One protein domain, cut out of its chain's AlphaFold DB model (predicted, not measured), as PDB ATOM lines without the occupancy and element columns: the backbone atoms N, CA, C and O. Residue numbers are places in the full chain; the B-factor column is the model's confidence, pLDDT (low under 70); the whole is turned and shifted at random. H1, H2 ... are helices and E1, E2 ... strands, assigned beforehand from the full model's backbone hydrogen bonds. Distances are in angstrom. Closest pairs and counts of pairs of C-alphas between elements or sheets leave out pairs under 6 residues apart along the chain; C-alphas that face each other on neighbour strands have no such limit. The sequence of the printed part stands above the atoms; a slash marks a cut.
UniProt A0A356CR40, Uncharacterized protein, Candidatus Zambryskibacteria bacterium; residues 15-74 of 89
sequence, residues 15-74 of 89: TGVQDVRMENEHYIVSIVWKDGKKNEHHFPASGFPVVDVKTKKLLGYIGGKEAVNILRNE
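Overview. This is residues 15 to 74 of the 89 residues of an uncharacterized protein of Candidatus Zambryskibacteria bacterium (UniProt A0A356CR40). A twisted wall of three antiparallel strands, E1, E2 and E3, has the single helix H1 along one of its faces, over the middle strand E2, and the other face is bare. A second, smaller hairpin of strands, E4 and E5, lies off to one side of this two-layered part and makes a separate sheet. The printed part has 60 residues, with five named strands and one named helix in the order E1 E2 E3 E4 E5 H1; the class is mixed, helices and strands. Both sheets are antiparallel, in the orders E1 - E2 - E3 and E4 - E5. The whole is only just compact, close to loose, with a radius of gyration of the C-alphas of 12.5 A and spans of 33 by 28 by 16 A.

Arrangement. E1, residues 16 to 23, forms a hairpin with E2, residues 26 to 32; they are antiparallel at 160 degrees, with N 18 and O 30 2.8 A apart, within hydrogen-bond range. E2 forms a hairpin with E3, residues 38 to 44, antiparallel at 161 degrees, with N 29 and O 41 at 2.9 A. E1, E2 and E3 make a meander, each strand the antiparallel neighbour of the one before; E1 and E3 are its edge strands. This sheet is twisted, its C-alphas lying up to 4.5 A off its best plane. E4, residues 48 to 51, and E5, residues 58 to 62, form a hairpin, antiparallel at 151 degrees, with N 48 and O 62 at 2.9 A. E3 and E4 meet only through their link. E5 is apart from E1, E2 and E3. H1, residues 64 to 74, is on the sheet of E1, E2 and E3 at a height over the sheet of 8.7 A. It lies over E2 and runs along the strands, at 1 degree to E2 on the local plane. The closest C-alphas of E1 and H1 are those of Val 17 and Arg 72, 5.4 A apart. In H1 every O i to N i+4 pair is within hydrogen-bond range.

Along the chain. E1 begins at C-alpha 16, (-1.186, 2.733, 27.919), and is 20.7 A long. E2 measures 19.5 A and E3 20.4 A. E4 begins at C-alpha 48, (13.021, -13.509, 25.941), and E5 is 11.5 A long. H1 is 15.4 A long and ends at C-alpha 74, (-2.995, -4.703, 26.137).

Size, cuts and confidence. The two C-alphas farthest apart are those of Gln 18 and Thr 55, at 34.1 A. The printed part has no cut and no long link; the link from E4 to E5 is short, the others tight. Mean pLDDT of the printed part is 95.6, and no printed residue is under 70.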
ATOM      1  N   THR A  15      -4.125   5.934  30.006       91.19
ATOM      2  CA  THR A  15      -3.714   4.534  30.152       91.19
ATOM      3  C   THR A  15      -2.999   4.074  28.882       91.19
ATOM      4  O   THR A  15      -3.267   4.570  27.785       91.19
ATOM      5  N   GLY A  16      -2.052   3.150  29.017       93.44
ATOM      6  CA  GLY A  16      -1.186   2.733  27.919       93.44
ATOM      7  C   GLY A  16       0.301   2.789  28.253       93.44
ATOM      8  O   GLY A  16       0.719   3.169  29.350       93.44
ATOM      9  N   VAL A  17       1.107   2.444  27.255       95.25
ATOM     10  CA  VAL A  17       2.545   2.723  27.245       95.25
ATOM     11  C   VAL A  17       2.762   4.234  27.148       95.25
ATOM     12  O   VAL A  17       2.285   4.863  26.205       95.25
ATOM     13  N   GLN A  18       3.489   4.795  28.113       95.69
ATOM     14  CA  GLN A  18       3.798   6.226  28.196       95.69
ATOM     15  C   GLN A  18       5.105   6.574  27.494       95.69
ATOM     16  O   GLN A  18       5.186   7.576  26.791       95.69
ATOM     17  N   ASP A  19       6.120   5.732  27.683       96.31
ATOM     18  CA  ASP A  19       7.460   5.930  27.147       96.31
ATOM     19  C   ASP A  19       8.068   4.588  26.735       96.31
ATOM     20  O   ASP A  19       7.776   3.544  27.328       96.31
ATOM     21  N   VAL A  20       8.902   4.625  25.698       96.56
ATOM     22  CA  VAL A  20       9.710   3.485  25.259       96.56
ATOM     23  C   VAL A  20      11.099   4.002  24.948       96.56
ATOM     24  O   VAL A  20      11.289   4.726  23.971       96.56
ATOM     25  N   ARG A  21      12.080   3.552  25.723       96.81
ATOM     26  CA  ARG A  21      13.493   3.833  25.475       96.81
ATOM     27  C   ARG A  21      14.302   2.549  25.393       96.81
ATOM     28  O   ARG A  21      13.826   1.469  25.742       96.81
ATOM     29  N   MET A  22      15.514   2.673  24.865       96.31
ATOM     30  CA  MET A  22      16.435   1.558  24.698       96.31
ATOM     31  C   MET A  22      17.753   1.879  25.393       96.31
ATOM     32  O   MET A  22      18.386   2.884  25.080       96.31
ATOM     33  N   GLU A  23      18.163   1.018  26.318       95.94
ATOM     34  CA  GLU A  23      19.400   1.154  27.089       95.94
ATOM     35  C   GLU A  23      20.063  -0.219  27.205       95.94
ATOM     36  O   GLU A  23      19.393  -1.196  27.529       95.94
ATOM     37  N   ASN A  24      21.370  -0.316  26.931       94.56
ATOM     38  CA  ASN A  24      22.141  -1.566  27.042       94.56
ATOM     39  C   ASN A  24      21.451  -2.781  26.386       94.56
ATOM     40  O   ASN A  24      21.296  -3.830  27.007       94.56
ATOM     41  N   GLU A  25      20.977  -2.615  25.146       95.62
ATOM     42  CA  GLU A  25      20.240  -3.644  24.390       95.62
ATOM     43  C   GLU A  25      18.940  -4.135  25.050       95.62
ATOM     44  O   GLU A  25      18.424  -5.187  24.688       95.62
ATOM     45  N   HIS A  26      18.373  -3.375  25.985       97.31
ATOM     46  CA  HIS A  26      17.075  -3.646  26.592       97.31
ATOM     47  C   HIS A  26      16.077  -2.561  26.214       97.31
ATOM     48  O   HIS A  26      16.407  -1.376  26.175       97.31
ATOM     49  N   TYR A  27      14.839  -2.973  25.967       97.62
ATOM     50  CA  TYR A  27      13.714  -2.058  25.997       97.62
ATOM     51  C   TYR A  27      13.347  -1.773  27.443       97.62
ATOM     52  O   TYR A  27      13.240  -2.690  28.259       97.62
ATOM     53  N   ILE A  28      13.118  -0.496  27.716       97.75
ATOM     54  CA  ILE A  28      12.548   0.001  28.956       97.75
ATOM     55  C   ILE A  28      11.225   0.667  28.588       97.75
ATOM     56  O   ILE A  28      11.196   1.608  27.791       97.75
ATOM     57  N   VAL A  29      10.127   0.131  29.116       97.44
ATOM     58  CA  VAL A  29       8.763   0.530  28.759       97.44
ATOM     59  C   VAL A  29       8.027   0.977  30.009       97.44
ATOM     60  O   VAL A  29       7.716   0.153  30.868       97.44
ATOM     61  N   SER A  30       7.717   2.266  30.098       97.19
ATOM     62  CA  SER A  30       6.917   2.821  31.194       97.19
ATOM     63  C   SER A  30       5.430   2.724  30.847       97.19
ATOM     64  O   SER A  30       5.015   3.114  29.753       97.19
ATOM     65  N   ILE A  31       4.615   2.201  31.764       96.12
ATOM     66  CA  ILE A  31       3.206   1.865  31.517       96.12
ATOM     67  C   ILE A  31       2.320   2.434  32.620       96.12
ATOM     68  O   ILE A  31       2.654   2.350  33.800       96.12
ATOM     69  N   VAL A  32       1.161   2.958  32.220       95.81
ATOM     70  CA  VAL A  32       0.009   3.218  33.092       95.81
ATOM     71  C   VAL A  32      -1.074   2.208  32.719       95.81
ATOM     72  O   VAL A  32      -1.573   2.210  31.592       95.81
ATOM     73  N   TRP A  33      -1.412   1.309  33.633       95.31
ATOM     74  CA  TRP A  33      -2.404   0.255  33.412       95.31
ATOM     75  C   TRP A  33      -3.832   0.781  33.558       95.31
ATOM     76  O   TRP A  33      -4.059   1.883  34.060       95.31
ATOM     77  N   LYS A  34      -4.822  -0.022  33.150       93.56
ATOM     78  CA  LYS A  34      -6.246   0.321  33.292       93.56
ATOM     79  C   LYS A  34      -6.669   0.588  34.742       93.56
ATOM     80  O   LYS A  34      -7.554   1.406  34.975       93.56
ATOM     81  N   ASP A  35      -6.047  -0.095  35.698       93.31
ATOM     82  CA  ASP A  35      -6.268   0.082  37.139       93.31
ATOM     83  C   ASP A  35      -5.563   1.331  37.713       93.31
ATOM     84  O   ASP A  35      -5.601   1.560  38.921       93.31
ATOM     85  N   GLY A  36      -4.910   2.137  36.866       92.31
ATOM     86  CA  GLY A  36      -4.157   3.329  37.257       92.31
ATOM     87  C   GLY A  36      -2.780   3.031  37.855       92.31
ATOM     88  O   GLY A  36      -2.029   3.965  38.147       92.31
ATOM     89  N   LYS A  37      -2.403   1.754  38.030       93.38
ATOM     90  CA  LYS A  37      -1.064   1.405  38.510       93.38
ATOM     91  C   LYS A  37      -0.028   1.744  37.448       93.38
ATOM     92  O   LYS A  37      -0.271   1.632  36.246       93.38
ATOM     93  N   LYS A  38       1.159   2.125  37.911       95.00
ATOM     94  CA  LYS A  38       2.302   2.449  37.057       95.00
ATOM     95  C   LYS A  38       3.419   1.468  37.306       95.00
ATOM     96  O   LYS A  38       3.734   1.178  38.459       95.00
ATOM     97  N   ASN A  39       4.032   0.990  36.239       94.56
ATOM     98  CA  ASN A  39       5.242   0.193  36.344       94.56
ATOM     99  C   ASN A  39       6.150   0.413  35.130       94.56
ATOM    100  O   ASN A  39       5.785   1.072  34.154       94.56
ATOM    101  N   GLU A  40       7.354  -0.137  35.230       95.81
ATOM    102  CA  GLU A  40       8.328  -0.167  34.151       95.81
ATOM    103  C   GLU A  40       8.647  -1.629  33.825       95.81
ATOM    104  O   GLU A  40       8.869  -2.446  34.720       95.81
ATOM    105  N   HIS A  41       8.622  -1.970  32.539       95.06
ATOM    106  CA  HIS A  41       9.011  -3.283  32.040       95.06
ATOM    107  C   HIS A  41      10.360  -3.193  31.344       95.06
ATOM    108  O   HIS A  41      10.557  -2.363  30.459       95.06
ATOM    109  N   HIS A  42      11.260  -4.097  31.724       97.06
ATOM    110  CA  HIS A  42      12.599  -4.202  31.167       97.06
ATOM    111  C   HIS A  42      12.736  -5.568  30.515       97.06
ATOM    112  O   HIS A  42      12.500  -6.589  31.165       97.06
ATOM    113  N   PHE A  43      13.109  -5.601  29.242       96.25
ATOM    114  CA  PHE A  43      13.341  -6.861  28.544       96.25
ATOM    115  C   PHE A  43      14.356  -6.706  27.408       96.25
ATOM    116  O   PHE A  43      14.449  -5.625  26.819       96.25
ATOM    117  N   PRO A  44      15.118  -7.764  27.076       97.44
ATOM    118  CA  PRO A  44      16.120  -7.698  26.021       97.44
ATOM    119  C   PRO A  44      15.487  -7.358  24.671       97.44
ATOM    120  O   PRO A  44      14.425  -7.874  24.314       97.44
ATOM    121  N   ALA A  45      16.166  -6.540  23.874       96.38
ATOM    122  CA  ALA A  45      15.748  -6.215  22.516       96.38
ATOM    123  C   ALA A  45      15.780  -7.441  21.596       96.38
ATOM    124  O   ALA A  45      14.941  -7.552  20.699       96.38
ATOM    125  N   SER A  46      16.677  -8.396  21.872       96.75
ATOM    126  CA  SER A  46      16.697  -9.711  21.226       96.75
ATOM    127  C   SER A  46      15.433 -10.531  21.499       96.75
ATOM    128  O   SER A  46      15.081 -11.374  20.683       96.75
ATOM    129  N   GLY A  47      14.731 -10.256  22.603       96.81
ATOM    130  CA  GLY A  47      13.594 -11.031  23.088       96.81
ATOM    131  C   GLY A  47      13.922 -11.906  24.296       96.81
ATOM    132  O   GLY A  47      15.041 -11.896  24.817       96.81
ATOM    133  N   PHE A  48      12.929 -12.664  24.753       97.00
ATOM    134  CA  PHE A  48      13.021 -13.509  25.941       97.00
ATOM    135  C   PHE A  48      12.129 -14.756  25.840       97.00
ATOM    136  O   PHE A  48      11.092 -14.733  25.171       97.00
ATOM    137  N   PRO A  49      12.508 -15.859  26.515       96.75
ATOM    138  CA  PRO A  49      11.667 -17.042  26.602       96.75
ATOM    139  C   PRO A  49      10.505 -16.824  27.578       96.75
ATOM    140  O   PRO A  49      10.689 -16.292  28.674       96.75
ATOM    141  N   VAL A  50       9.325 -17.319  27.220       96.31
ATOM    142  CA  VAL A  50       8.187 -17.444  28.138       96.31
ATOM    143  C   VAL A  50       8.158 -18.874  28.650       96.31
ATOM    144  O   VAL A  50       8.162 -19.828  27.870       96.31
ATOM    145  N   VAL A  51       8.154 -19.033  29.971       94.12
ATOM    146  CA  VAL A  51       8.221 -20.339  30.634       94.12
ATOM    147  C   VAL A  51       7.032 -20.536  31.560       94.12
ATOM    148  O   VAL A  51       6.582 -19.605  32.227       94.12
ATOM    149  N   ASP A  52       6.546 -21.770  31.647       92.94
ATOM    150  CA  ASP A  52       5.561 -22.144  32.652       92.94
ATOM    151  C   ASP A  52       6.225 -22.169  34.038       92.94
ATOM    152  O   ASP A  52       7.221 -22.858  34.269       92.94
ATOM    153  N   VAL A  53       5.679 -21.409  34.989       87.56
ATOM    154  CA  VAL A  53       6.316 -21.209  36.301       87.56
ATOM    155  C   VAL A  53       6.367 -22.500  37.127       87.56
ATOM    156  O   VAL A  53       7.327 -22.681  37.886       87.56
ATOM    157  N   LYS A  54       5.377 -23.393  36.971       91.56
ATOM    158  CA  LYS A  54       5.240 -24.637  37.749       91.56
ATOM    159  C   LYS A  54       6.146 -25.744  37.217       91.56
ATOM    160  O   LYS A  54       6.819 -26.413  37.991       91.56
ATOM    161  N   THR A  55       6.163 -25.929  35.903       93.31
ATOM    162  CA  THR A  55       6.851 -27.030  35.214       93.31
ATOM    163  C   THR A  55       8.218 -26.637  34.665       93.31
ATOM    164  O   THR A  55       8.980 -27.509  34.261       93.31
ATOM    165  N   LYS A  56       8.535 -25.334  34.633       91.56
ATOM    166  CA  LYS A  56       9.731 -24.754  33.996       91.56
ATOM    167  C   LYS A  56       9.848 -25.061  32.501       91.56
ATOM    168  O   LYS A  56      10.911 -24.873  31.913       91.56
ATOM    169  N   LYS A  57       8.763 -25.514  31.868       94.75
ATOM    170  CA  LYS A  57       8.732 -25.812  30.439       94.75
ATOM    171  C   LYS A  57       8.752 -24.510  29.636       94.75
ATOM    172  O   LYS A  57       8.000 -23.588  29.941       94.75
ATOM    173  N   LEU A  58       9.582 -24.464  28.595       95.38
ATOM    174  CA  LEU A  58       9.539 -23.408  27.587       95.38
ATOM    175  C   LEU A  58       8.199 -23.468  26.845       95.38
ATOM    176  O   LEU A  58       7.864 -24.503  26.265       95.38
ATOM    177  N   LEU A  59       7.446 -22.373  26.891       95.75
ATOM    178  CA  LEU A  59       6.183 -22.209  26.173       95.75
ATOM    179  C   LEU A  59       6.422 -21.588  24.795       95.75
ATOM    180  O   LEU A  59       5.872 -22.070  23.816       95.75
ATOM    181  N   GLY A  60       7.323 -20.606  24.712       96.25
ATOM    182  CA  GLY A  60       7.756 -20.009  23.450       96.25
ATOM    183  C   GLY A  60       8.724 -18.853  23.668       96.25
ATOM    184  O   GLY A  60       9.333 -18.735  24.734       96.25
ATOM    185  N   TYR A  61       8.889 -18.011  22.653       97.12
ATOM    186  CA  TYR A  61       9.827 -16.890  22.663       97.12
ATOM    187  C   TYR A  61       9.154 -15.642  22.101       97.12
ATOM    188  O   TYR A  61       8.549 -15.717  21.037       97.12
ATOM    189  N   ILE A  62       9.291 -14.513  22.797       97.88
ATOM    190  CA  ILE A  62       8.745 -13.220  22.369       97.88
ATOM    191  C   ILE A  62       9.906 -12.293  22.023       97.88
ATOM    192  O   ILE A  62      10.826 -12.117  22.825       97.88
ATOM    193  N   GLY A  63       9.861 -11.671  20.843       97.75
ATOM    194  CA  GLY A  63      10.855 -10.671  20.443       97.75
ATOM    195  C   GLY A  63      10.704  -9.357  21.220       97.75
ATOM    196  O   GLY A  63       9.596  -8.953  21.558       97.75
ATOM    197  N   GLY A  64      11.789  -8.608  21.452       96.69
ATOM    198  CA  GLY A  64      11.706  -7.350  22.213       96.69
ATOM    199  C   GLY A  64      10.738  -6.331  21.589       96.69
ATOM    200  O   GLY A  64       9.866  -5.784  22.258       96.69
ATOM    201  N   LYS A  65      10.806  -6.129  20.266       96.69
ATOM    202  CA  LYS A  65       9.873  -5.233  19.556       96.69
ATOM    203  C   LYS A  65       8.419  -5.724  19.615       96.69
ATOM    204  O   LYS A  65       7.495  -4.915  19.673       96.69
ATOM    205  N   GLU A  66       8.222  -7.037  19.589       97.50
ATOM    206  CA  GLU A  66       6.909  -7.666  19.718       97.50
ATOM    207  C   GLU A  66       6.329  -7.440  21.118       97.50
ATOM    208  O   GLU A  66       5.190  -6.991  21.233       97.50
ATOM    209  N   ALA A  67       7.140  -7.604  22.165       97.56
ATOM    210  CA  ALA A  67       6.757  -7.312  23.541       97.56
ATOM    211  C   ALA A  67       6.291  -5.857  23.727       97.56
ATOM    212  O   ALA A  67       5.256  -5.620  24.347       97.56
ATOM    213  N   VAL A  68       6.977  -4.875  23.125       97.38
ATOM    214  CA  VAL A  68       6.525  -3.467  23.143       97.38
ATOM    215  C   VAL A  68       5.138  -3.314  22.504       97.38
ATOM    216  O   VAL A  68       4.288  -2.598  23.033       97.38
ATOM    217  N   ASN A  69       4.891  -3.972  21.370       97.44
ATOM    218  CA  ASN A  69       3.603  -3.889  20.676       97.44
ATOM    219  C   ASN A  69       2.473  -4.561  21.466       97.44
ATOM    220  O   ASN A  69       1.372  -4.015  21.522       97.44
ATOM    221  N   ILE A  70       2.751  -5.700  22.104       97.50
ATOM    222  CA  ILE A  70       1.814  -6.366  23.016       97.50
ATOM    223  C   ILE A  70       1.431  -5.407  24.144       97.50
ATOM    224  O   ILE A  70       0.252  -5.136  24.344       97.50
ATOM    225  N   LEU A  71       2.414  -4.804  24.819       96.56
ATOM    226  CA  LEU A  71       2.154  -3.879  25.924       96.56
ATOM    227  C   LEU A  71       1.331  -2.664  25.478       96.56
ATOM    228  O   LEU A  71       0.370  -2.309  26.154       96.56
ATOM    229  N   ARG A  72       1.625  -2.076  24.308       96.19
ATOM    230  CA  ARG A  72       0.826  -0.972  23.735       96.19
ATOM    231  C   ARG A  72      -0.638  -1.343  23.512       96.19
ATOM    232  O   ARG A  72      -1.512  -0.501  23.707       96.19
ATOM    233  N   ASN A  73      -0.897  -2.575  23.086       96.00
ATOM    234  CA  ASN A  73      -2.244  -3.039  22.780       96.00
ATOM    235  C   ASN A  73      -3.027  -3.429  24.036       96.00
ATOM    236  O   ASN A  73      -4.244  -3.252  24.071       96.00
ATOM    237  N   GLU A  74      -2.351  -3.963  25.050       95.25
ATOM    238  CA  GLU A  74      -2.995  -4.703  26.137       95.25
ATOM    239  C   GLU A  74      -3.043  -3.919  27.446       95.25
ATOM    240  O   GLU A  74      -4.044  -3.984  28.161       95.25
TER     241      GLU A  74